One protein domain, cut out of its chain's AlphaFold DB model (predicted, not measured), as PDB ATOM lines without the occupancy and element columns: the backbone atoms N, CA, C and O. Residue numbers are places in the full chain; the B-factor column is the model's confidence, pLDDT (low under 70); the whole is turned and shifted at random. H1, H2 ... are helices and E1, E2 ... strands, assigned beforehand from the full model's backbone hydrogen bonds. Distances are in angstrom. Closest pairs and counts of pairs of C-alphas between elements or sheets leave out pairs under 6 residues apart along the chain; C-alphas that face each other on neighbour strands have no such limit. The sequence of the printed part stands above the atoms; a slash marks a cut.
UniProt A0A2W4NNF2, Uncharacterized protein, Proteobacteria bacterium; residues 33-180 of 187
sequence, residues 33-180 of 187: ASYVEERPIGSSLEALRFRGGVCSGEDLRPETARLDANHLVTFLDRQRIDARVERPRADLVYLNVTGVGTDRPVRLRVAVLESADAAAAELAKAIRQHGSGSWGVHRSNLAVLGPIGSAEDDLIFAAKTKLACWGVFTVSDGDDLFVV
ATOM      1  N   ALA A  33     147.270 124.779 152.413       92.00
ATOM      2  CA  ALA A  33     148.273 124.850 151.344       92.00
ATOM      3  C   ALA A  33     149.555 125.609 151.754       92.00
ATOM      4  O   ALA A  33     150.627 125.412 151.164       92.00
ATOM      5  N   SER A  34     149.473 126.438 152.802       93.69
ATOM      6  CA  SER A  34     150.631 127.115 153.404       93.69
ATOM      7  C   SER A  34     151.527 126.167 154.210       93.69
ATOM      8  O   SER A  34     152.702 126.466 154.421       93.69
ATOM      9  N   TYR A  35     151.002 125.019 154.644       93.62
ATOM     10  CA  TYR A  35     151.677 124.083 155.546       93.62
ATOM     11  C   TYR A  35     151.999 122.738 154.905       93.62
ATOM     12  O   TYR A  35     152.969 122.100 155.313       93.62
ATOM     13  N   VAL A  36     151.222 122.312 153.910       92.88
ATOM     14  CA  VAL A  36     151.428 121.042 153.208       92.88
ATOM     15  C   VAL A  36     151.799 121.248 151.747       92.88
ATOM     16  O   VAL A  36     151.581 122.307 151.160       92.88
ATOM     17  N   GLU A  37     152.387 120.216 151.162       92.38
ATOM     18  CA  GLU A  37     152.621 120.112 149.730       92.38
ATOM     19  C   GLU A  37     152.273 118.713 149.231       92.38
ATOM     20  O   GLU A  37     152.466 117.718 149.934       92.38
ATOM     21  N   GLU A  38     151.754 118.655 148.009       87.75
ATOM     22  CA  GLU A  38     151.439 117.405 147.328       87.75
ATOM     23  C   GLU A  38     152.711 116.776 146.759       87.75
ATOM     24  O   GLU A  38     153.534 117.427 146.104       87.75
ATOM     25  N   ARG A  39     152.871 115.478 146.996       80.25
ATOM     26  CA  ARG A  39     153.872 114.645 146.347       80.25
ATOM     27  C   ARG A  39     153.328 114.148 145.005       80.25
ATOM     28  O   ARG A  39     152.127 113.950 144.861       80.25
ATOM     29  N   PRO A  40     154.205 113.832 144.037       69.44
ATOM     30  CA  PRO A  40     153.785 113.309 142.734       69.44
ATOM     31  C   PRO A  40     153.165 111.897 142.777       69.44
ATOM     32  O   PRO A  40     152.865 111.338 141.727       69.44
ATOM     33  N   ILE A  41     153.074 111.275 143.958       65.81
ATOM     34  CA  ILE A  41     152.732 109.864 144.163       65.81
ATOM     35  C   ILE A  41     151.713 109.784 145.310       65.81
ATOM     36  O   ILE A  41     151.977 110.335 146.378       65.81
ATOM     37  N   GLY A  42     150.599 109.074 145.090       60.53
ATOM     38  CA  GLY A  42     149.514 108.860 146.063       60.53
ATOM     39  C   GLY A  42     148.171 109.458 145.616       60.53
ATOM     40  O   GLY A  42     148.109 110.189 144.626       60.53
ATOM     41  N   SER A  43     147.090 109.134 146.330       63.94
ATOM     42  CA  SER A  43     145.800 109.841 146.238       63.94
ATOM     43  C   SER A  43     145.730 110.985 147.262       63.94
ATOM     44  O   SER A  43     146.508 110.987 148.212       63.94
ATOM     45  N   SER A  44     144.839 111.966 147.043       77.81
ATOM     46  CA  SER A  44     144.590 113.174 147.870       77.81
ATOM     47  C   SER A  44     145.473 113.328 149.123       77.81
ATOM     48  O   SER A  44     146.490 114.012 149.051       77.81
ATOM     49  N   LEU A  45     145.123 112.687 150.248       81.31
ATOM     50  CA  LEU A  45     145.828 112.813 151.531       81.31
ATOM     51  C   LEU A  45     147.115 111.983 151.639       81.31
ATOM     52  O   LEU A  45     148.048 112.408 152.315       81.31
ATOM     53  N   GLU A  46     147.208 110.832 150.972       79.00
ATOM     54  CA  GLU A  46     148.426 110.003 150.921       79.00
ATOM     55  C   GLU A  46     149.585 110.733 150.217       79.00
ATOM     56  O   GLU A  46     150.772 110.565 150.539       79.00
ATOM     57  N   ALA A  47     149.229 111.567 149.242       84.38
ATOM     58  CA  ALA A  47     150.169 112.411 148.530       84.38
ATOM     59  C   ALA A  47     150.659 113.587 149.389       84.38
ATOM     60  O   ALA A  47     151.703 114.152 149.072       84.38
ATOM     61  N   LEU A  48     149.977 113.962 150.474       89.88
ATOM     62  CA  LEU A  48     150.372 115.122 151.270       89.88
ATOM     63  C   LEU A  48     151.578 114.836 152.165       89.88
ATOM     64  O   LEU A  48     151.701 113.791 152.806       89.88
ATOM     65  N   ARG A  49     152.446 115.841 152.269       91.12
ATOM     66  CA  ARG A  49     153.454 115.947 153.324       91.12
ATOM     67  C   ARG A  49     153.475 117.354 153.897       91.12
ATOM     68  O   ARG A  49     153.192 118.320 153.186       91.12
ATOM     69  N   PHE A  50     153.872 117.493 155.156       92.31
ATOM     70  CA  PHE A  50     154.149 118.811 155.715       92.31
ATOM     71  C   PHE A  50     155.400 119.406 155.059       92.31
ATOM     72  O   PHE A  50     156.405 118.724 154.843       92.31
ATOM     73  N   ARG A  51     155.351 120.701 154.735       93.50
ATOM     74  CA  ARG A  51     156.496 121.437 154.189       93.50
ATOM     75  C   ARG A  51     157.641 121.434 155.202       93.50
ATOM     76  O   ARG A  51     157.419 121.605 156.399       93.50
ATOM     77  N   GLY A  52     158.883 121.346 154.722       86.81
ATOM     78  CA  GLY A  52     160.067 121.226 155.589       86.81
ATOM     79  C   GLY A  52     160.242 122.355 156.618       86.81
ATOM     80  O   GLY A  52     160.815 122.135 157.681       86.81
ATOM     81  N   GLY A  53     159.696 123.546 156.348       88.81
ATOM     82  CA  GLY A  53     159.725 124.676 157.281       88.81
ATOM     83  C   GLY A  53     158.892 124.477 158.555       88.81
ATOM     84  O   GLY A  53     159.242 125.055 159.582       88.81
ATOM     85  N   VAL A  54     157.841 123.645 158.522       92.06
ATOM     86  CA  VAL A  54     156.861 123.490 159.619       92.06
ATOM     87  C   VAL A  54     157.516 122.983 160.907       92.06
ATOM     88  O   VAL A  54     157.222 123.483 161.992       92.06
ATOM     89  N   CYS A  55     158.460 122.049 160.791       91.75
ATOM     90  CA  CYS A  55     159.127 121.424 161.935       91.75
ATOM     91  C   CYS A  55     160.486 122.045 162.286       91.75
ATOM     92  O   CYS A  55     161.279 121.446 163.014       91.75
ATOM     93  N   SER A  56     160.773 123.245 161.776       89.94
ATOM     94  CA  SER A  56     162.037 123.931 162.051       89.94
ATOM     95  C   SER A  56     162.209 124.189 163.551       89.94
ATOM     96  O   SER A  56     161.350 124.803 164.188       89.94
ATOM     97  N   GLY A  57     163.347 123.754 164.096       87.38
ATOM     98  CA  GLY A  57     163.707 123.946 165.504       87.38
ATOM     99  C   GLY A  57     163.158 122.893 166.474       87.38
ATOM    100  O   GLY A  57     163.419 123.011 167.668       87.38
ATOM    101  N   GLU A  58     162.441 121.873 165.992       90.69
ATOM    102  CA  GLU A  58     161.946 120.778 166.835       90.69
ATOM    103  C   GLU A  58     162.950 119.621 166.958       90.69
ATOM    104  O   GLU A  58     163.738 119.356 166.049       90.69
ATOM    105  N   ASP A  59     162.899 118.903 168.086       87.94
ATOM    106  CA  ASP A  59     163.628 117.642 168.260       87.94
ATOM    107  C   ASP A  59     162.820 116.489 167.658       87.94
ATOM    108  O   ASP A  59     161.783 116.085 168.191       87.94
ATOM    109  N   LEU A  60     163.317 115.984 166.533       89.31
ATOM    110  CA  LEU A  60     162.665 114.964 165.713       89.31
ATOM    111  C   LEU A  60     163.173 113.550 165.999       89.31
ATOM    112  O   LEU A  60     162.807 112.610 165.295       89.31
ATOM    113  N   ARG A  61     164.058 113.390 166.990       89.62
ATOM    114  CA  ARG A  61     164.562 112.069 167.359       89.62
ATOM    115  C   ARG A  61     163.422 111.231 167.940       89.62
ATOM    116  O   ARG A  61     162.639 111.774 168.725       89.62
ATOM    117  N   PRO A  62     163.362 109.931 167.611       87.31
ATOM    118  CA  PRO A  62     162.376 109.044 168.200       87.31
ATOM    119  C   PRO A  62     162.444 109.059 169.726       87.31
ATOM    120  O   PRO A  62     163.530 109.079 170.317       87.31
ATOM    121  N   GLU A  63     161.276 109.054 170.355       91.12
ATOM    122  CA  GLU A  63     161.154 109.094 171.802       91.12
ATOM    123  C   GLU A  63     161.220 107.693 172.404       91.12
ATOM    124  O   GLU A  63     160.381 106.842 172.125       91.12
ATOM    125  N   THR A  64     162.185 107.471 173.295       87.38
ATOM    126  CA  THR A  64     162.327 106.195 174.012       87.38
ATOM    127  C   THR A  64     161.831 106.275 175.451       87.38
ATOM    128  O   THR A  64     161.625 105.240 176.090       87.38
ATOM    129  N   ALA A  65     161.613 107.482 175.980       92.62
ATOM    130  CA  ALA A  65     161.056 107.660 177.309       92.62
ATOM    131  C   ALA A  65     159.545 107.406 177.324       92.62
ATOM    132  O   ALA A  65     158.825 107.649 176.353       92.62
ATOM    133  N   ARG A  66     159.045 106.959 178.480       95.44
ATOM    134  CA  ARG A  66     157.607 106.907 178.744       95.44
ATOM    135  C   ARG A  66     157.088 108.329 178.947       95.44
ATOM    136  O   ARG A  66     157.581 109.046 179.815       95.44
ATOM    137  N   LEU A  67     156.069 108.704 178.189       96.06
ATOM    138  CA  LEU A  67     155.431 110.008 178.235       96.06
ATOM    139  C   LEU A  67     154.088 109.967 178.976       96.06
ATOM    140  O   LEU A  67     153.437 108.926 179.124       96.06
ATOM    141  N   ASP A  68     153.653 111.149 179.406       94.56
ATOM    142  CA  ASP A  68     152.324 111.423 179.947       94.56
ATOM    143  C   ASP A  68     151.751 112.735 179.370       94.56
ATOM    144  O   ASP A  68     152.413 113.459 178.624       94.56
ATOM    145  N   ALA A  69     150.516 113.081 179.740       94.19
ATOM    146  CA  ALA A  69     149.861 114.295 179.248       94.19
ATOM    147  C   ALA A  69     150.631 115.599 179.558       94.19
ATOM    148  O   ALA A  69     150.498 116.564 178.808       94.19
ATOM    149  N   ASN A  70     151.450 115.652 180.616       95.19
ATOM    150  CA  ASN A  70     152.211 116.856 180.959       95.19
ATOM    151  C   ASN A  70     153.376 117.093 179.991       95.19
ATOM    152  O   ASN A  70     153.753 118.242 179.759       95.19
ATOM    153  N   HIS A  71     153.919 116.035 179.382       96.31
ATOM    154  CA  HIS A  71     154.922 116.170 178.322       96.31
ATOM    155  C   HIS A  71     154.331 116.871 177.095       96.31
ATOM    156  O   HIS A  71     154.972 117.744 176.514       96.31
ATOM    157  N   LEU A  72     153.080 116.549 176.751       96.31
ATOM    158  CA  LEU A  72     152.355 117.229 175.680       96.31
ATOM    159  C   LEU A  72     152.035 118.691 176.036       96.31
ATOM    160  O   LEU A  72     152.217 119.573 175.202       96.31
ATOM    161  N   VAL A  73     151.625 118.972 177.278       97.00
ATOM    162  CA  VAL A  73     151.429 120.357 177.758       97.00
ATOM    163  C   VAL A  73     152.722 121.158 177.632       97.00
ATOM    164  O   VAL A  73     152.717 122.241 177.064       97.00
ATOM    165  N   THR A  74     153.837 120.598 178.108       96.31
ATOM    166  CA  THR A  74     155.162 121.233 178.041       96.31
ATOM    167  C   THR A  74     155.577 121.481 176.593       96.31
ATOM    168  O   THR A  74     156.144 122.523 176.275       96.31
ATOM    169  N   PHE A  75     155.281 120.542 175.690       95.94
ATOM    170  CA  PHE A  75     155.531 120.725 174.267       95.94
ATOM    171  C   PHE A  75     154.760 121.927 173.701       95.94
ATOM    172  O   PHE A  75     155.381 122.783 173.073       95.94
ATOM    173  N   LEU A  76     153.451 122.016 173.961       96.31
ATOM    174  CA  LEU A  76     152.602 123.108 173.473       96.31
ATOM    175  C   LEU A  76     152.973 124.462 174.099       96.31
ATOM    176  O   LEU A  76     153.025 125.469 173.395       96.31
ATOM    177  N   ASP A  77     153.333 124.482 175.382       96.12
ATOM    178  CA  ASP A  77     153.781 125.690 176.086       96.12
ATOM    179  C   ASP A  77     155.043 126.299 175.447       96.12
ATOM    180  O   ASP A  77     155.115 127.509 175.227       96.12
ATOM    181  N   ARG A  78     156.005 125.470 175.007       94.81
ATOM    182  CA  ARG A  78     157.188 125.949 174.258       94.81
ATOM    183  C   ARG A  78     156.830 126.616 172.929       94.81
ATOM    184  O   ARG A  78     157.569 127.486 172.473       94.81
ATOM    185  N   GLN A  79     155.699 126.241 172.331       93.06
ATOM    186  CA  GLN A  79     155.154 126.885 171.133       93.06
ATOM    187  C   GLN A  79     154.294 128.117 171.463       93.06
ATOM    188  O   GLN A  79     153.736 128.731 170.557       93.06
ATOM    189  N   ARG A  80     154.206 128.504 172.747       94.94
ATOM    190  CA  ARG A  80     153.332 129.562 173.280       94.94
ATOM    191  C   ARG A  80     151.851 129.281 173.030       94.94
ATOM    192  O   ARG A  80     151.084 130.192 172.728       94.94
ATOM    193  N   ILE A  81     151.469 128.009 173.125       96.31
ATOM    194  CA  ILE A  81     150.098 127.548 172.927       96.31
ATOM    195  C   ILE A  81     149.505 127.175 174.276       96.31
ATOM    196  O   ILE A  81     149.983 126.271 174.960       96.31
ATOM    197  N   ASP A  82     148.417 127.854 174.625       95.12
ATOM    198  CA  ASP A  82     147.699 127.609 175.865       95.12
ATOM    199  C   ASP A  82     146.998 126.248 175.814       95.12
ATOM    200  O   ASP A  82     146.082 126.027 175.015       95.12
ATOM    201  N   ALA A  83     147.395 125.342 176.706       96.25
ATOM    202  CA  ALA A  83     146.804 124.018 176.831       96.25
ATOM    203  C   ALA A  83     146.505 123.688 178.299       96.25
ATOM    204  O   ALA A  83     147.354 123.847 179.176       96.25
ATOM    205  N   ARG A  84     145.286 123.220 178.588       95.50
ATOM    206  CA  ARG A  84     144.845 122.887 179.953       95.50
ATOM    207  C   ARG A  84     144.396 121.443 180.056       95.50
ATOM    208  O   ARG A  84     143.515 121.008 179.315       95.50
ATOM    209  N   VAL A  85     144.978 120.718 181.008       95.50
ATOM    210  CA  VAL A  85     144.587 119.340 181.315       95.50
ATOM    211  C   VAL A  85     143.273 119.343 182.090       95.50
ATOM    212  O   VAL A  85     143.135 120.025 183.103       95.50
ATOM    213  N   GLU A  86     142.327 118.531 181.641       95.44
ATOM    214  CA  GLU A  86     141.065 118.249 182.314       95.44
ATOM    215  C   GLU A  86     140.978 116.735 182.547       95.44
ATOM    216  O   GLU A  86     141.182 115.942 181.627       95.44
ATOM    217  N   ARG A  87     140.692 116.314 183.784       94.31
ATOM    218  CA  ARG A  87     140.552 114.894 184.151       94.31
ATOM    219  C   ARG A  87     139.163 114.640 184.724       94.31
ATOM    220  O   ARG A  87     139.006 114.652 185.943       94.31
ATOM    221  N   PRO A  88     138.145 114.422 183.872       88.19
ATOM    222  CA  PRO A  88     136.791 114.158 184.353       88.19
ATOM    223  C   PRO A  88     136.693 112.854 185.149       88.19
ATOM    224  O   PRO A  88     135.818 112.710 185.997       88.19
ATOM    225  N   ARG A  89     137.577 111.892 184.857       89.19
ATOM    226  CA  ARG A  89     137.696 110.597 185.537       89.19
ATOM    227  C   ARG A  89     139.164 110.168 185.578       89.19
ATOM    228  O   ARG A  89     139.984 110.701 184.835       89.19
ATOM    229  N   ALA A  90     139.496 109.191 186.421       83.00
ATOM    230  CA  ALA A  90     140.870 108.696 186.561       83.00
ATOM    231  C   ALA A  90     141.432 108.085 185.259       83.00
ATOM    232  O   ALA A  90     142.629 108.177 185.001       83.00
ATOM    233  N   ASP A  91     140.559 107.502 184.438       79.88
ATOM    234  CA  ASP A  91     140.862 106.821 183.177       79.88
ATOM    235  C   ASP A  91     140.734 107.727 181.939       79.88
ATOM    236  O   ASP A  91     140.954 107.278 180.816       79.88
ATOM    237  N   LEU A  92     140.342 108.993 182.123       87.69
ATOM    238  CA  LEU A  92     140.009 109.900 181.030       87.69
ATOM    239  C   LEU A  92     140.729 111.232 181.191       87.69
ATOM    240  O   LEU A  92     140.434 112.013 182.097       87.69
ATOM    241  N   VAL A  93     141.644 111.501 180.264       96.00
ATOM    242  CA  VAL A  93     142.396 112.752 180.205       96.00
ATOM    243  C   VAL A  93     142.025 113.495 178.933       96.00
ATOM    244  O   VAL A  93     142.115 112.952 177.831       96.00
ATOM    245  N   TYR A  94     141.634 114.753 179.095       97.12
ATOM    246  CA  TYR A  94     141.486 115.701 178.005       97.12
ATOM    247  C   TYR A  94     142.538 116.798 178.112       97.12
ATOM    248  O   TYR A  94     142.921 117.210 179.207       97.12
ATOM    249  N   LEU A  95     142.972 117.294 176.960       97.44
ATOM    250  CA  LEU A  95     143.771 118.498 176.838       97.44
ATOM    251  C   LEU A  95     142.984 119.510 176.006       97.44
ATOM    252  O   LEU A  95     142.736 119.288 174.824       97.44
ATOM    253  N   ASN A  96     142.556 120.600 176.636       97.19
ATOM    254  CA  ASN A  96     141.849 121.680 175.959       97.19
ATOM    255  C   ASN A  96     142.876 122.704 175.468       97.19
ATOM    256  O   ASN A  96     143.526 123.357 176.289       97.19
ATOM    257  N   VAL A  97     143.019 122.827 174.151       97.50
ATOM    258  CA  VAL A  97     143.967 123.725 173.481       97.50
ATOM    259  C   VAL A  97     143.242 124.979 173.002       97.50
ATOM    260  O   VAL A  97     142.178 124.894 172.388       97.50
ATOM    261  N   THR A  98     143.809 126.149 173.279       95.50
ATOM    262  CA  THR A  98     143.247 127.461 172.927       95.50
ATOM    263  C   THR A  98     144.283 128.352 172.248       95.50
ATOM    264  O   THR A  98     145.474 128.065 172.281       95.50
ATOM    265  N   GLY A  99     143.836 129.446 171.625       89.75
ATOM    266  CA  GLY A  99     144.740 130.446 171.036       89.75
ATOM    267  C   GLY A  99     145.346 130.055 169.684       89.75
ATOM    268  O   GLY A  99     146.279 130.698 169.224       89.75
ATOM    269  N   VAL A 100     144.804 129.031 169.023       93.12
ATOM    270  CA  VAL A 100     145.324 128.483 167.751       93.12
ATOM    271  C   VAL A 100     144.491 128.876 166.523       93.12
ATOM    272  O   VAL A 100     144.567 128.236 165.476       93.12
ATOM    273  N   GLY A 101     143.694 129.943 166.633       92.81
ATOM    274  CA  GLY A 101     142.834 130.423 165.545       92.81
ATOM    275  C   GLY A 101     141.520 129.657 165.389       92.81
ATOM    276  O   GLY A 101     140.952 129.652 164.303       92.81
ATOM    277  N   THR A 102     141.045 129.000 166.449       93.19
ATOM    278  CA  THR A 102     139.756 128.293 166.488       93.19
ATOM    279  C   THR A 102     138.682 129.111 167.207       93.19
ATOM    280  O   THR A 102     138.989 129.929 168.075       93.19
ATOM    281  N   ASP A 103     137.411 128.886 166.861       88.44
ATOM    282  CA  ASP A 103     136.251 129.542 167.492       88.44
ATOM    283  C   ASP A 103     136.031 129.089 168.946       88.44
ATOM    284  O   ASP A 103     135.506 129.829 169.781       88.44
ATOM    285  N   ARG A 104     136.425 127.849 169.241       92.38
ATOM    286  CA  ARG A 104     136.282 127.176 170.531       92.38
ATOM    287  C   ARG A 104     137.557 126.396 170.877       92.38
ATOM    288  O   ARG A 104     138.354 126.101 169.983       92.38
ATOM    289  N   PRO A 105     137.774 126.049 172.161       95.06
ATOM    290  CA  PRO A 105     138.888 125.191 172.549       95.06
ATOM    291  C   PRO A 105     138.843 123.844 171.820       95.06
ATOM    292  O   PRO A 105     137.803 123.184 171.797       95.06
ATOM    293  N   VAL A 106     139.979 123.412 171.278       96.50
ATOM    294  CA  VAL A 106     140.124 122.084 170.671       96.50
ATOM    295  C   VAL A 106     140.413 121.085 171.780       96.50
ATOM    296  O   VAL A 106     141.428 121.174 172.468       96.50
ATOM    297  N   ARG A 107     139.492 120.144 171.982       96.19
ATOM    298  CA  ARG A 107     139.584 119.138 173.041       96.19
ATOM    299  C   ARG A 107     140.228 117.864 172.510       96.19
ATOM    300  O   ARG A 107     139.574 117.077 171.833       96.19
ATOM    301  N   LEU A 108     141.486 117.647 172.872       97.50
ATOM    302  CA  LEU A 108     142.236 116.434 172.552       97.50
ATOM    303  C   LEU A 108     141.999 115.378 173.634       97.50
ATOM    304  O   LEU A 108     142.105 115.678 174.823       97.50
ATOM    305  N   ARG A 109     141.699 114.137 173.251       97.00
ATOM    306  CA  ARG A 109     141.607 113.000 174.176       97.00
ATOM    307  C   ARG A 109     142.959 112.302 174.243       97.00
ATOM    308  O   ARG A 109     143.466 111.854 173.223       97.00
ATOM    309  N   VAL A 110     143.522 112.185 175.442       97.50
ATOM    310  CA  VAL A 110     144.860 111.625 175.663       97.50
ATOM    311  C   VAL A 110     144.743 110.259 176.333       97.50
ATOM    312  O   VAL A 110     144.127 110.130 177.392       97.50
ATOM    313  N   ALA A 111     145.368 109.251 175.735       96.56
ATOM    314  CA  ALA A 111     145.535 107.922 176.302       96.56
ATOM    315  C   ALA A 111     147.024 107.656 176.564       96.56
ATOM    316  O   ALA A 111     147.873 107.921 175.713       96.56
ATOM    317  N   VAL A 112     147.329 107.116 177.749       95.75
ATOM    318  CA  VAL A 112     148.679 106.694 178.158       95.75
ATOM    319  C   VAL A 112     148.706 105.168 178.184       95.75
ATOM    320  O   VAL A 112     148.053 104.557 179.027       95.75
ATOM    321  N   LEU A 113     149.440 104.562 177.257       96.06
ATOM    322  CA  LEU A 113     149.464 103.121 177.026       96.06
ATOM    323  C   LEU A 113     150.755 102.495 177.573       96.06
ATOM    324  O   LEU A 113     151.574 103.157 178.221       96.06
ATOM    325  N   GLU A 114     150.910 101.189 177.365       95.25
ATOM    326  CA  GLU A 114     152.069 100.420 177.828       95.25
ATOM    327  C   GLU A 114     153.306 100.602 176.941       95.25
ATOM    328  O   GLU A 114     154.418 100.618 177.465       95.25
ATOM    329  N   SER A 115     153.118 100.782 175.630       95.00
ATOM    330  CA  SER A 115     154.187 100.866 174.626       95.00
ATOM    331  C   SER A 115     153.799 101.752 173.434       95.00
ATOM    332  O   SER A 115     152.634 102.144 173.302       95.00
ATOM    333  N   ALA A 116     154.769 102.036 172.559       94.25
ATOM    334  CA  ALA A 116     154.544 102.755 171.304       94.25
ATOM    335  C   ALA A 116     153.584 102.015 170.364       94.25
ATOM    336  O   ALA A 116     152.611 102.605 169.896       94.25
ATOM    337  N   ASP A 117     153.767 100.704 170.192       95.12
ATOM    338  CA  ASP A 117     152.864  99.872 169.388       95.12
ATOM    339  C   ASP A 117     151.424  99.903 169.915       95.12
ATOM    340  O   ASP A 117     150.472 100.010 169.141       95.12
ATOM    341  N   ALA A 118     151.247  99.852 171.240       96.38
ATOM    342  CA  ALA A 118     149.927  99.929 171.858       96.38
ATOM    343  C   ALA A 118     149.272 101.300 171.632       96.38
ATOM    344  O   ALA A 118     148.068 101.370 171.382       96.38
ATOM    345  N   ALA A 119     150.050 102.386 171.685       96.50
ATOM    346  CA  ALA A 119     149.562 103.729 171.390       96.50
ATOM    347  C   ALA A 119     149.161 103.885 169.916       96.50
ATOM    348  O   ALA A 119     148.069 104.378 169.631       96.50
ATOM    349  N   ALA A 120     149.991 103.410 168.984       95.19
ATOM    350  CA  ALA A 120     149.685 103.429 167.557       95.19
ATOM    351  C   ALA A 120     148.422 102.608 167.236       95.19
ATOM    352  O   ALA A 120     147.522 103.087 166.540       95.19
ATOM    353  N   ALA A 121     148.309 101.400 167.799       96.25
ATOM    354  CA  ALA A 121     147.149 100.532 167.613       96.25
ATOM    355  C   ALA A 121     145.860 101.139 168.194       96.25
ATOM    356  O   ALA A 121     144.817 101.106 167.530       96.25
ATOM    357  N   GLU A 122     145.921 101.712 169.400       97.06
ATOM    358  CA  GLU A 122     144.768 102.361 170.033       97.06
ATOM    359  C   GLU A 122     144.347 103.617 169.265       97.06
ATOM    360  O   GLU A 122     143.152 103.808 169.036       97.06
ATOM    361  N   LEU A 123     145.296 104.430 168.784       97.00
ATOM    362  CA  LEU A 123     144.977 105.595 167.960       97.00
ATOM    363  C   LEU A 123     144.297 105.183 166.651       97.00
ATOM    364  O   LEU A 123     143.228 105.693 166.328       97.00
ATOM    365  N   ALA A 124     144.872 104.226 165.920       95.44
ATOM    366  CA  ALA A 124     144.303 103.749 164.662       95.44
ATOM    367  C   ALA A 124     142.898 103.155 164.861       95.44
ATOM    368  O   ALA A 124     142.001 103.358 164.040       95.44
ATOM    369  N   LYS A 125     142.682 102.431 165.966       95.75
ATOM    370  CA  LYS A 125     141.362 101.924 166.352       95.75
ATOM    371  C   LYS A 125     140.389 103.064 166.652       95.75
ATOM    372  O   LYS A 125     139.269 103.015 166.154       95.75
ATOM    373  N   ALA A 126     140.800 104.064 167.428       94.94
ATOM    374  CA  ALA A 126     139.956 105.200 167.774       94.94
ATOM    375  C   ALA A 126     139.557 106.008 166.530       94.94
ATOM    376  O   ALA A 126     138.377 106.287 166.350       94.94
ATOM    377  N   ILE A 127     140.497 106.297 165.627       94.69
ATOM    378  CA  ILE A 127     140.201 107.007 164.377       94.69
ATOM    379  C   ILE A 127     139.174 106.218 163.543       94.69
ATOM    380  O   ILE A 127     138.152 106.777 163.154       94.69
ATOM    381  N   ARG A 128     139.352 104.900 163.365       92.81
ATOM    382  CA  ARG A 128     138.368 104.056 162.650       92.81
ATOM    383  C   ARG A 128     136.989 104.032 163.304       92.81
ATOM    384  O   ARG A 128     135.983 103.986 162.611       92.81
ATOM    385  N   GLN A 129     136.930 104.026 164.635       92.19
ATOM    386  CA  GLN A 129     135.659 104.020 165.365       92.19
ATOM    387  C   GLN A 129     134.890 105.336 165.219       92.19
ATOM    388  O   GLN A 129     133.662 105.321 165.251       92.19
ATOM    389  N   HIS A 130     135.603 106.454 165.093       89.00
ATOM    390  CA  HIS A 130     135.002 107.774 164.940       89.00
ATOM    391  C   HIS A 130     134.728 108.140 163.465       89.00
ATOM    392  O   HIS A 130     133.841 108.953 163.211       89.00
ATOM    393  N   GLY A 131     135.397 107.482 162.509       84.75
ATOM    394  CA  GLY A 131     135.149 107.615 161.069       84.75
ATOM    395  C   GLY A 131     135.747 108.885 160.462       84.75
ATOM    396  O   GLY A 131     136.582 109.536 161.086       84.75
ATOM    397  N   SER A 132     135.315 109.234 159.247       85.19
ATOM    398  CA  SER A 132     135.838 110.378 158.481       85.19
ATOM    399  C   SER A 132     135.898 111.684 159.289       85.19
ATOM    400  O   SER A 132     134.999 111.987 160.078       85.19
ATOM    401  N   GLY A 133     136.976 112.452 159.091       85.88
ATOM    402  CA  GLY A 133     137.286 113.658 159.868       85.88
ATOM    403  C   GLY A 133     137.928 113.383 161.231       85.88
ATOM    404  O   GLY A 133     138.134 114.307 162.013       85.88
ATOM    405  N   SER A 134     138.226 112.122 161.551       92.25
ATOM    406  CA  SER A 134     138.983 111.767 162.750       92.25
ATOM    407  C   SER A 134     140.479 111.811 162.481       92.25
ATOM    408  O   SER A 134     140.967 111.393 161.434       92.25
ATOM    409  N   TRP A 135     141.236 112.266 163.467       95.88
ATOM    410  CA  TRP A 135     142.680 112.397 163.358       95.88
ATOM    411  C   TRP A 135     143.330 112.312 164.731       95.88
ATOM    412  O   TRP A 135     142.671 112.357 165.774       95.88
ATOM    413  N   GLY A 136     144.648 112.215 164.747       97.00
ATOM    414  CA  GLY A 136     145.404 112.328 165.973       97.00
ATOM    415  C   GLY A 136     146.894 112.189 165.763       97.00
ATOM    416  O   GLY A 136     147.387 112.112 164.639       97.00
ATOM    417  N   VAL A 137     147.611 112.152 166.880       97.25
ATOM    418  CA  VAL A 137     149.049 111.907 166.904       97.25
ATOM    419  C   VAL A 137     149.386 110.833 167.919       97.25
ATOM    420  O   VAL A 137     148.769 110.763 168.985       97.25
ATOM    421  N   HIS A 138     150.386 110.015 167.617       96.62
ATOM    422  CA  HIS A 138     151.027 109.186 168.630       96.62
ATOM    423  C   HIS A 138     152.516 109.510 168.740       96.62
ATOM    424  O   HIS A 138     153.165 109.862 167.754       96.62
ATOM    425  N   ARG A 139     153.049 109.402 169.957       95.94
ATOM    426  CA  ARG A 139     154.478 109.543 170.261       95.94
ATOM    427  C   ARG A 139     154.808 108.673 171.466       95.94
ATOM    428  O   ARG A 139     154.194 108.862 172.520       95.94
ATOM    429  N   SER A 140     155.767 107.756 171.347       95.75
ATOM    430  CA  SER A 140     156.037 106.747 172.379       95.75
ATOM    431  C   SER A 140     154.708 106.109 172.833       95.75
ATOM    432  O   SER A 140     153.809 105.879 172.029       95.75
ATOM    433  N   ASN A 141     154.516 105.874 174.125       96.62
ATOM    434  CA  ASN A 141     153.310 105.283 174.694       96.62
ATOM    435  C   ASN A 141     152.088 106.227 174.780       96.62
ATOM    436  O   ASN A 141     151.117 105.884 175.456       96.62
ATOM    437  N   LEU A 142     152.109 107.411 174.158       96.88
ATOM    438  CA  LEU A 142     150.967 108.328 174.123       96.88
ATOM    439  C   LEU A 142     150.211 108.249 172.802       96.88
ATOM    440  O   LEU A 142     150.799 108.411 171.736       96.88
ATOM    441  N   ALA A 143     148.888 108.120 172.900       97.50
ATOM    442  CA  ALA A 143     147.956 108.328 171.799       97.50
ATOM    443  C   ALA A 143     147.079 109.550 172.094       97.50
ATOM    444  O   ALA A 143     146.505 109.672 173.179       97.50
ATOM    445  N   VAL A 144     146.970 110.455 171.129       97.88
ATOM    446  CA  VAL A 144     146.224 111.707 171.251       97.88
ATOM    447  C   VAL A 144     145.232 111.780 170.104       97.88
ATOM    448  O   VAL A 144     145.628 111.922 168.954       97.88
ATOM    449  N   LEU A 145     143.945 111.684 170.418       97.75
ATOM    450  CA  LEU A 145     142.858 111.772 169.448       97.75
ATOM    451  C   LEU A 145     142.314 113.203 169.411       97.75
ATOM    452  O   LEU A 145     141.942 113.756 170.452       97.75
ATOM    453  N   GLY A 146     142.258 113.787 168.218       96.44
ATOM    454  CA  GLY A 146     141.614 115.067 167.969       96.44
ATOM    455  C   GLY A 146     140.085 114.959 167.883       96.44
ATOM    456  O   GLY A 146     139.537 113.865 167.724       96.44
ATOM    457  N   PRO A 147     139.358 116.077 168.026       94.31
ATOM    458  CA  PRO A 147     137.929 116.112 167.737       94.31
ATOM    459  C   PRO A 147     137.674 115.962 166.231       94.31
ATOM    460  O   PRO A 147     138.520 116.337 165.426       94.31
ATOM    461  N   ILE A 148     136.487 115.473 165.859       91.88
ATOM    462  CA  ILE A 148     136.108 115.314 164.447       91.88
ATOM    463  C   ILE A 148     136.115 116.685 163.754       91.88
ATOM    464  O   ILE A 148     135.419 117.600 164.206       91.88
ATOM    465  N   GLY A 149     136.884 116.822 162.677       89.06
ATOM    466  CA  GLY A 149     137.049 118.046 161.896       89.06
ATOM    467  C   GLY A 149     136.942 117.812 160.392       89.06
ATOM    468  O   GLY A 149     136.443 116.785 159.933       89.06
ATOM    469  N   SER A 150     137.371 118.809 159.621       90.38
ATOM    470  CA  SER A 150     137.668 118.638 158.200       90.38
ATOM    471  C   SER A 150     139.161 118.349 158.038       90.38
ATOM    472  O   SER A 150     139.961 118.877 158.804       90.38
ATOM    473  N   ALA A 151     139.557 117.590 157.011       89.62
ATOM    474  CA  ALA A 151     140.977 117.312 156.769       89.62
ATOM    475  C   ALA A 151     141.818 118.601 156.659       89.62
ATOM    476  O   ALA A 151     142.961 118.641 157.108       89.62
ATOM    477  N   GLU A 152     141.244 119.675 156.110       91.81
ATOM    478  CA  GLU A 152     141.879 120.994 156.047       91.81
ATOM    479  C   GLU A 152     142.123 121.587 157.447       91.81
ATOM    480  O   GLU A 152     143.256 121.950 157.773       91.81
ATOM    481  N   ASP A 153     141.089 121.639 158.295       94.38
ATOM    482  CA  ASP A 153     141.197 122.140 159.671       94.38
ATOM    483  C   ASP A 153     142.190 121.307 160.499       94.38
ATOM    484  O   ASP A 153     142.974 121.865 161.273       94.38
ATOM    485  N   ASP A 154     142.184 119.985 160.314       94.19
ATOM    486  CA  ASP A 154     143.053 119.034 161.009       94.19
ATOM    487  C   ASP A 154     144.528 119.278 160.660       94.19
ATOM    488  O   ASP A 154     145.377 119.386 161.553       94.19
ATOM    489  N   LEU A 155     144.836 119.440 159.368       94.75
ATOM    490  CA  LEU A 155     146.183 119.742 158.875       94.75
ATOM    491  C   LEU A 155     146.681 121.101 159.375       94.75
ATOM    492  O   LEU A 155     147.818 121.210 159.845       94.75
ATOM    493  N   ILE A 156     145.838 122.135 159.304       95.94
ATOM    494  CA  ILE A 156     146.185 123.473 159.793       95.94
ATOM    495  C   ILE A 156     146.446 123.430 161.300       95.94
ATOM    496  O   ILE A 156     147.451 123.970 161.770       95.94
ATOM    497  N   PHE A 157     145.570 122.778 162.067       96.50
ATOM    498  CA  PHE A 157     145.737 122.653 163.508       96.50
ATOM    499  C   PHE A 157     147.036 121.919 163.844       96.50
ATOM    500  O   PHE A 157     147.830 122.414 164.647       96.50
ATOM    501  N   ALA A 158     147.301 120.778 163.204       96.00
ATOM    502  CA  ALA A 158     148.501 119.984 163.445       96.00
ATOM    503  C   ALA A 158     149.793 120.727 163.079       96.00
ATOM    504  O   ALA A 158     150.793 120.587 163.787       96.00
ATOM    505  N   ALA A 159     149.772 121.552 162.028       95.56
ATOM    506  CA  ALA A 159     150.903 122.389 161.642       95.56
ATOM    507  C   ALA A 159     151.140 123.537 162.633       95.56
ATOM    508  O   ALA A 159     152.253 123.705 163.127       95.56
ATOM    509  N   LYS A 160     150.096 124.303 162.976       95.56
ATOM    510  CA  LYS A 160     150.204 125.461 163.884       95.56
ATOM    511  C   LYS A 160     150.596 125.057 165.296       95.56
ATOM    512  O   LYS A 160     151.357 125.762 165.950       95.56
ATOM    513  N   THR A 161     150.100 123.909 165.751       96.25
ATOM    514  CA  THR A 161     150.491 123.330 167.040       96.25
ATOM    515  C   THR A 161     151.799 122.550 166.986       96.25
ATOM    516  O   THR A 161     152.293 122.130 168.029       96.25
ATOM    517  N   LYS A 162     152.355 122.341 165.785       95.81
ATOM    518  CA  LYS A 162     153.485 121.448 165.505       95.81
ATOM    519  C   LYS A 162     153.297 120.021 166.031       95.81
ATOM    520  O   LYS A 162     154.272 119.291 166.203       95.81
ATOM    521  N   LEU A 163     152.060 119.572 166.244       95.50
ATOM    522  CA  LEU A 163     151.780 118.193 166.652       95.50
ATOM    523  C   LEU A 163     152.271 117.179 165.612       95.50
ATOM    524  O   LEU A 163     152.778 116.129 165.994       95.50
ATOM    525  N   ALA A 164     152.235 117.535 164.323       93.56
ATOM    526  CA  ALA A 164     152.816 116.730 163.244       93.56
ATOM    527  C   ALA A 164     154.357 116.623 163.284       93.56
ATOM    528  O   ALA A 164     154.953 115.796 162.595       93.56
ATOM    529  N   CYS A 165     155.012 117.473 164.075       93.62
ATOM    530  CA  CYS A 165     156.451 117.436 164.339       93.62
ATOM    531  C   CYS A 165     156.772 116.774 165.679       93.62
ATOM    532  O   CYS A 165     157.912 116.401 165.930       93.62
ATOM    533  N   TRP A 166     155.783 116.683 166.566       94.81
ATOM    534  CA  TRP A 166     155.939 116.060 167.868       94.81
ATOM    535  C   TRP A 166     155.761 114.549 167.788       94.81
ATOM    536  O   TRP A 166     156.513 113.829 168.433       94.81
ATOM    537  N   GLY A 167     154.789 114.079 167.011       95.00
ATOM    538  CA  GLY A 167     154.463 112.666 166.870       95.00
ATOM    539  C   GLY A 167     154.109 112.293 165.436       95.00
ATOM    540  O   GLY A 167     154.077 113.138 164.541       95.00
ATOM    541  N   VAL A 168     153.818 111.012 165.230       95.44
ATOM    542  CA  VAL A 168     153.285 110.508 163.963       95.44
ATOM    543  C   VAL A 168     151.838 110.965 163.850       95.44
ATOM    544  O   VAL A 168     151.001 110.574 164.665       95.44
ATOM    545  N   PHE A 169     151.561 111.821 162.868       95.62
ATOM    546  CA  PHE A 169     150.227 112.344 162.601       95.62
ATOM    547  C   PHE A 169     149.456 111.438 161.646       95.62
ATOM    548  O   PHE A 169     149.931 111.118 160.556       95.62
ATOM    549  N   THR A 170     148.244 111.078 162.057       95.12
ATOM    550  CA  THR A 170     147.350 110.187 161.321       95.12
ATOM    551  C   THR A 170     145.983 110.837 161.190       95.12
ATOM    552  O   THR A 170     145.436 111.332 162.174       95.12
ATOM    553  N   VAL A 171     145.406 110.788 159.995       93.00
ATOM    554  CA  VAL A 171     144.073 111.311 159.673       93.00
ATOM    555  C   VAL A 171     143.289 110.268 158.883       93.00
ATOM    556  O   VAL A 171     143.874 109.484 158.137       93.00
ATOM    557  N   SER A 172     141.972 110.227 159.060       90.88
ATOM    558  CA  SER A 172     141.076 109.429 158.218       90.88
ATOM    559  C   SER A 172     140.479 110.251 157.087       90.88
ATOM    560  O   SER A 172     139.987 111.355 157.334       90.88
ATOM    561  N   ASP A 173     140.395 109.648 155.908       83.88
ATOM    562  CA  ASP A 173     139.532 110.100 154.817       83.88
ATOM    563  C   ASP A 173     138.766 108.896 154.265       83.88
ATOM    564  O   ASP A 173     139.349 107.872 153.910       83.88
ATOM    565  N   GLY A 174     137.437 108.984 154.289       82.00
ATOM    566  CA  GLY A 174     136.567 107.831 154.064       82.00
ATOM    567  C   GLY A 174     136.807 106.708 155.083       82.00
ATOM    568  O   GLY A 174     136.731 106.939 156.293       82.00
ATOM    569  N   ASP A 175     137.069 105.501 154.574       80.25
ATOM    570  CA  ASP A 175     137.348 104.290 155.365       80.25
ATOM    571  C   ASP A 175     138.857 104.045 155.578       80.25
ATOM    572  O   ASP A 175     139.248 103.109 156.285       80.25
ATOM    573  N   ASP A 176     139.704 104.891 154.989       85.12
ATOM    574  CA  ASP A 176     141.152 104.734 154.980       85.12
ATOM    575  C   ASP A 176     141.836 105.619 156.034       85.12
ATOM    576  O   ASP A 176     141.329 106.658 156.466       85.12
ATOM    577  N   LEU A 177     143.022 105.181 156.464       87.88
ATOM    578  CA  LEU A 177     143.892 105.894 157.396       87.88
ATOM    579  C   LEU A 177     145.163 106.319 156.674       87.88
ATOM    580  O   LEU A 177     145.876 105.480 156.125       87.88
ATOM    581  N   PHE A 178     145.495 107.597 156.779       88.12
ATOM    582  CA  PHE A 178     146.673 108.173 156.155       88.12
ATOM    583  C   PHE A 178     147.605 108.725 157.223       88.12
ATOM    584  O   PHE A 178     147.208 109.538 158.058       88.12
ATOM    585  N   VAL A 179     148.864 108.291 157.181       89.75
ATOM    586  CA  VAL A 179     149.945 108.975 157.891       89.75
ATOM    587  C   VAL A 179     150.421 110.097 156.984       89.75
ATOM    588  O   VAL A 179     151.044 109.835 155.953       89.75
ATOM    589  N   VAL A 180     150.122 111.341 157.349       84.75
ATOM    590  CA  VAL A 180     150.638 112.495 156.603       84.75
ATOM    591  C   VAL A 180     152.082 112.680 157.022       84.75
ATOM    592  O   VAL A 180     152.377 112.840 158.208       84.75
TER     593      VAL A 180
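This is residues 33 to 180 of the 187 residues of an uncharacterized protein of Proteobacteria bacterium (UniProt A0A2W4NNF2). A strongly twisted sheet of seven strands is covered on one face by the long helix H2 and on the other by H1 and H3, with the short H4 close to both of these. A small hairpin, E1 and E2, sits near H3 at one end of the domain, and residues 51 to 68, with no named element, run along the outside from it to H1. The 148 printed residues include four named helices and nine named strands, in the order E1 E2 H1 E3 E4 E5 H2 E6 E7 H3 H4 E8 E9. The large sheet runs E3 E4 E5 E7 E6 E8 E9, all antiparallel. The class is mixed, helices and strands, and the whole is compact, with a radius of gyration of the C-alphas of 14.4 A and spans of 45 by 34 by 31 A.

Find C-alpha 36 at (151.428, 121.042, 153.208), where E1, residues 36 to 38, begins; E2 follows at residues 48 to 50. Go on past the long link to C-alpha 69 at (149.861, 114.295, 179.248), from which H1 runs to residue 78, 14.6 A. Next come E3, residues 82 to 89, 22.0 A, E4, residues 92 to 98, 19.6 A, and E5, residues 106 to 112, 19.1 A. H2 takes residues 116 to 130, 21.2 A. Then look for E6, residues 135 to 139, 14.0 A, and E7, residues 142 to 145. H3 is residues 151 to 160, 14.2 A, and H4 is residues 163 to 166. E8, residues 168 to 173, spans 16.5 A, and E9, residues 176 to 179, ends at C-alpha 179, (149.945, 108.975, 157.891).

Begin with the large sheet, whose edge strands are E3 and E9. E3 E4 E5 form a meander, each strand the antiparallel neighbour of the one before: look for N 86 and O 94 at 2.8 A, then N 95 and O 108 at 2.8 A. Beyond E5, N 109 and O 145 of E7 are 2.8 A apart. E6 and E7 are a hairpin, with N 144 and O 137 at 2.8 A. E6 pairs with E8 through N 136 and O 170, 2.8 A, and the hairpin E8 and E9 has N 178 and O 171 at 2.8 A. Two split strand-helix-strand units, each with two strands that run the same way in the sheet, helices between them along the chain and another strand between them in the sheet, have right-handed crossovers: E5, H2, E6, with E7 between E5 and E6 in the sheet, and E7, H3 H4, E8, with E6 between E7 and E8 in the sheet. The domain has three layers, helices on both faces of the sheet, with H2 on one face and H1 and H3 on the other. The closest C-alphas of H2 and E7 are those of Ala 119 and Ala 143, 4.9 A; of H1 and E3, those of Val 73 and Ala 83, 6.0 A. H3 is on the sheet at a height of 8.1 A, over E6, and only just along the strands, at 29 degrees on the local plane. H4 is close to H3 but not clearly touching, with the C-alphas of Ala 158 and Ala 164 at 5.4 A. In the hairpin E1 and E2, N 37 and O 49 are 2.9 A apart, and Phe 50 and Ala 159 are the closest C-alphas of E2 and H3, 7.6 A. In H1, H2 and H3 every O i to N i+4 pair is within hydrogen-bond range; H4 is too short for such a pair.

The two C-alphas farthest apart are those of Pro 40 and Ala 90, 45.9 A. The printed part has no cut. The link from E2 to H1, 18 residues, is long; those from E1 to E2 and from E4 to E5 are short. The mean pLDDT of the printed part is 92.0; look at residues 40 to 43 for the values under 70.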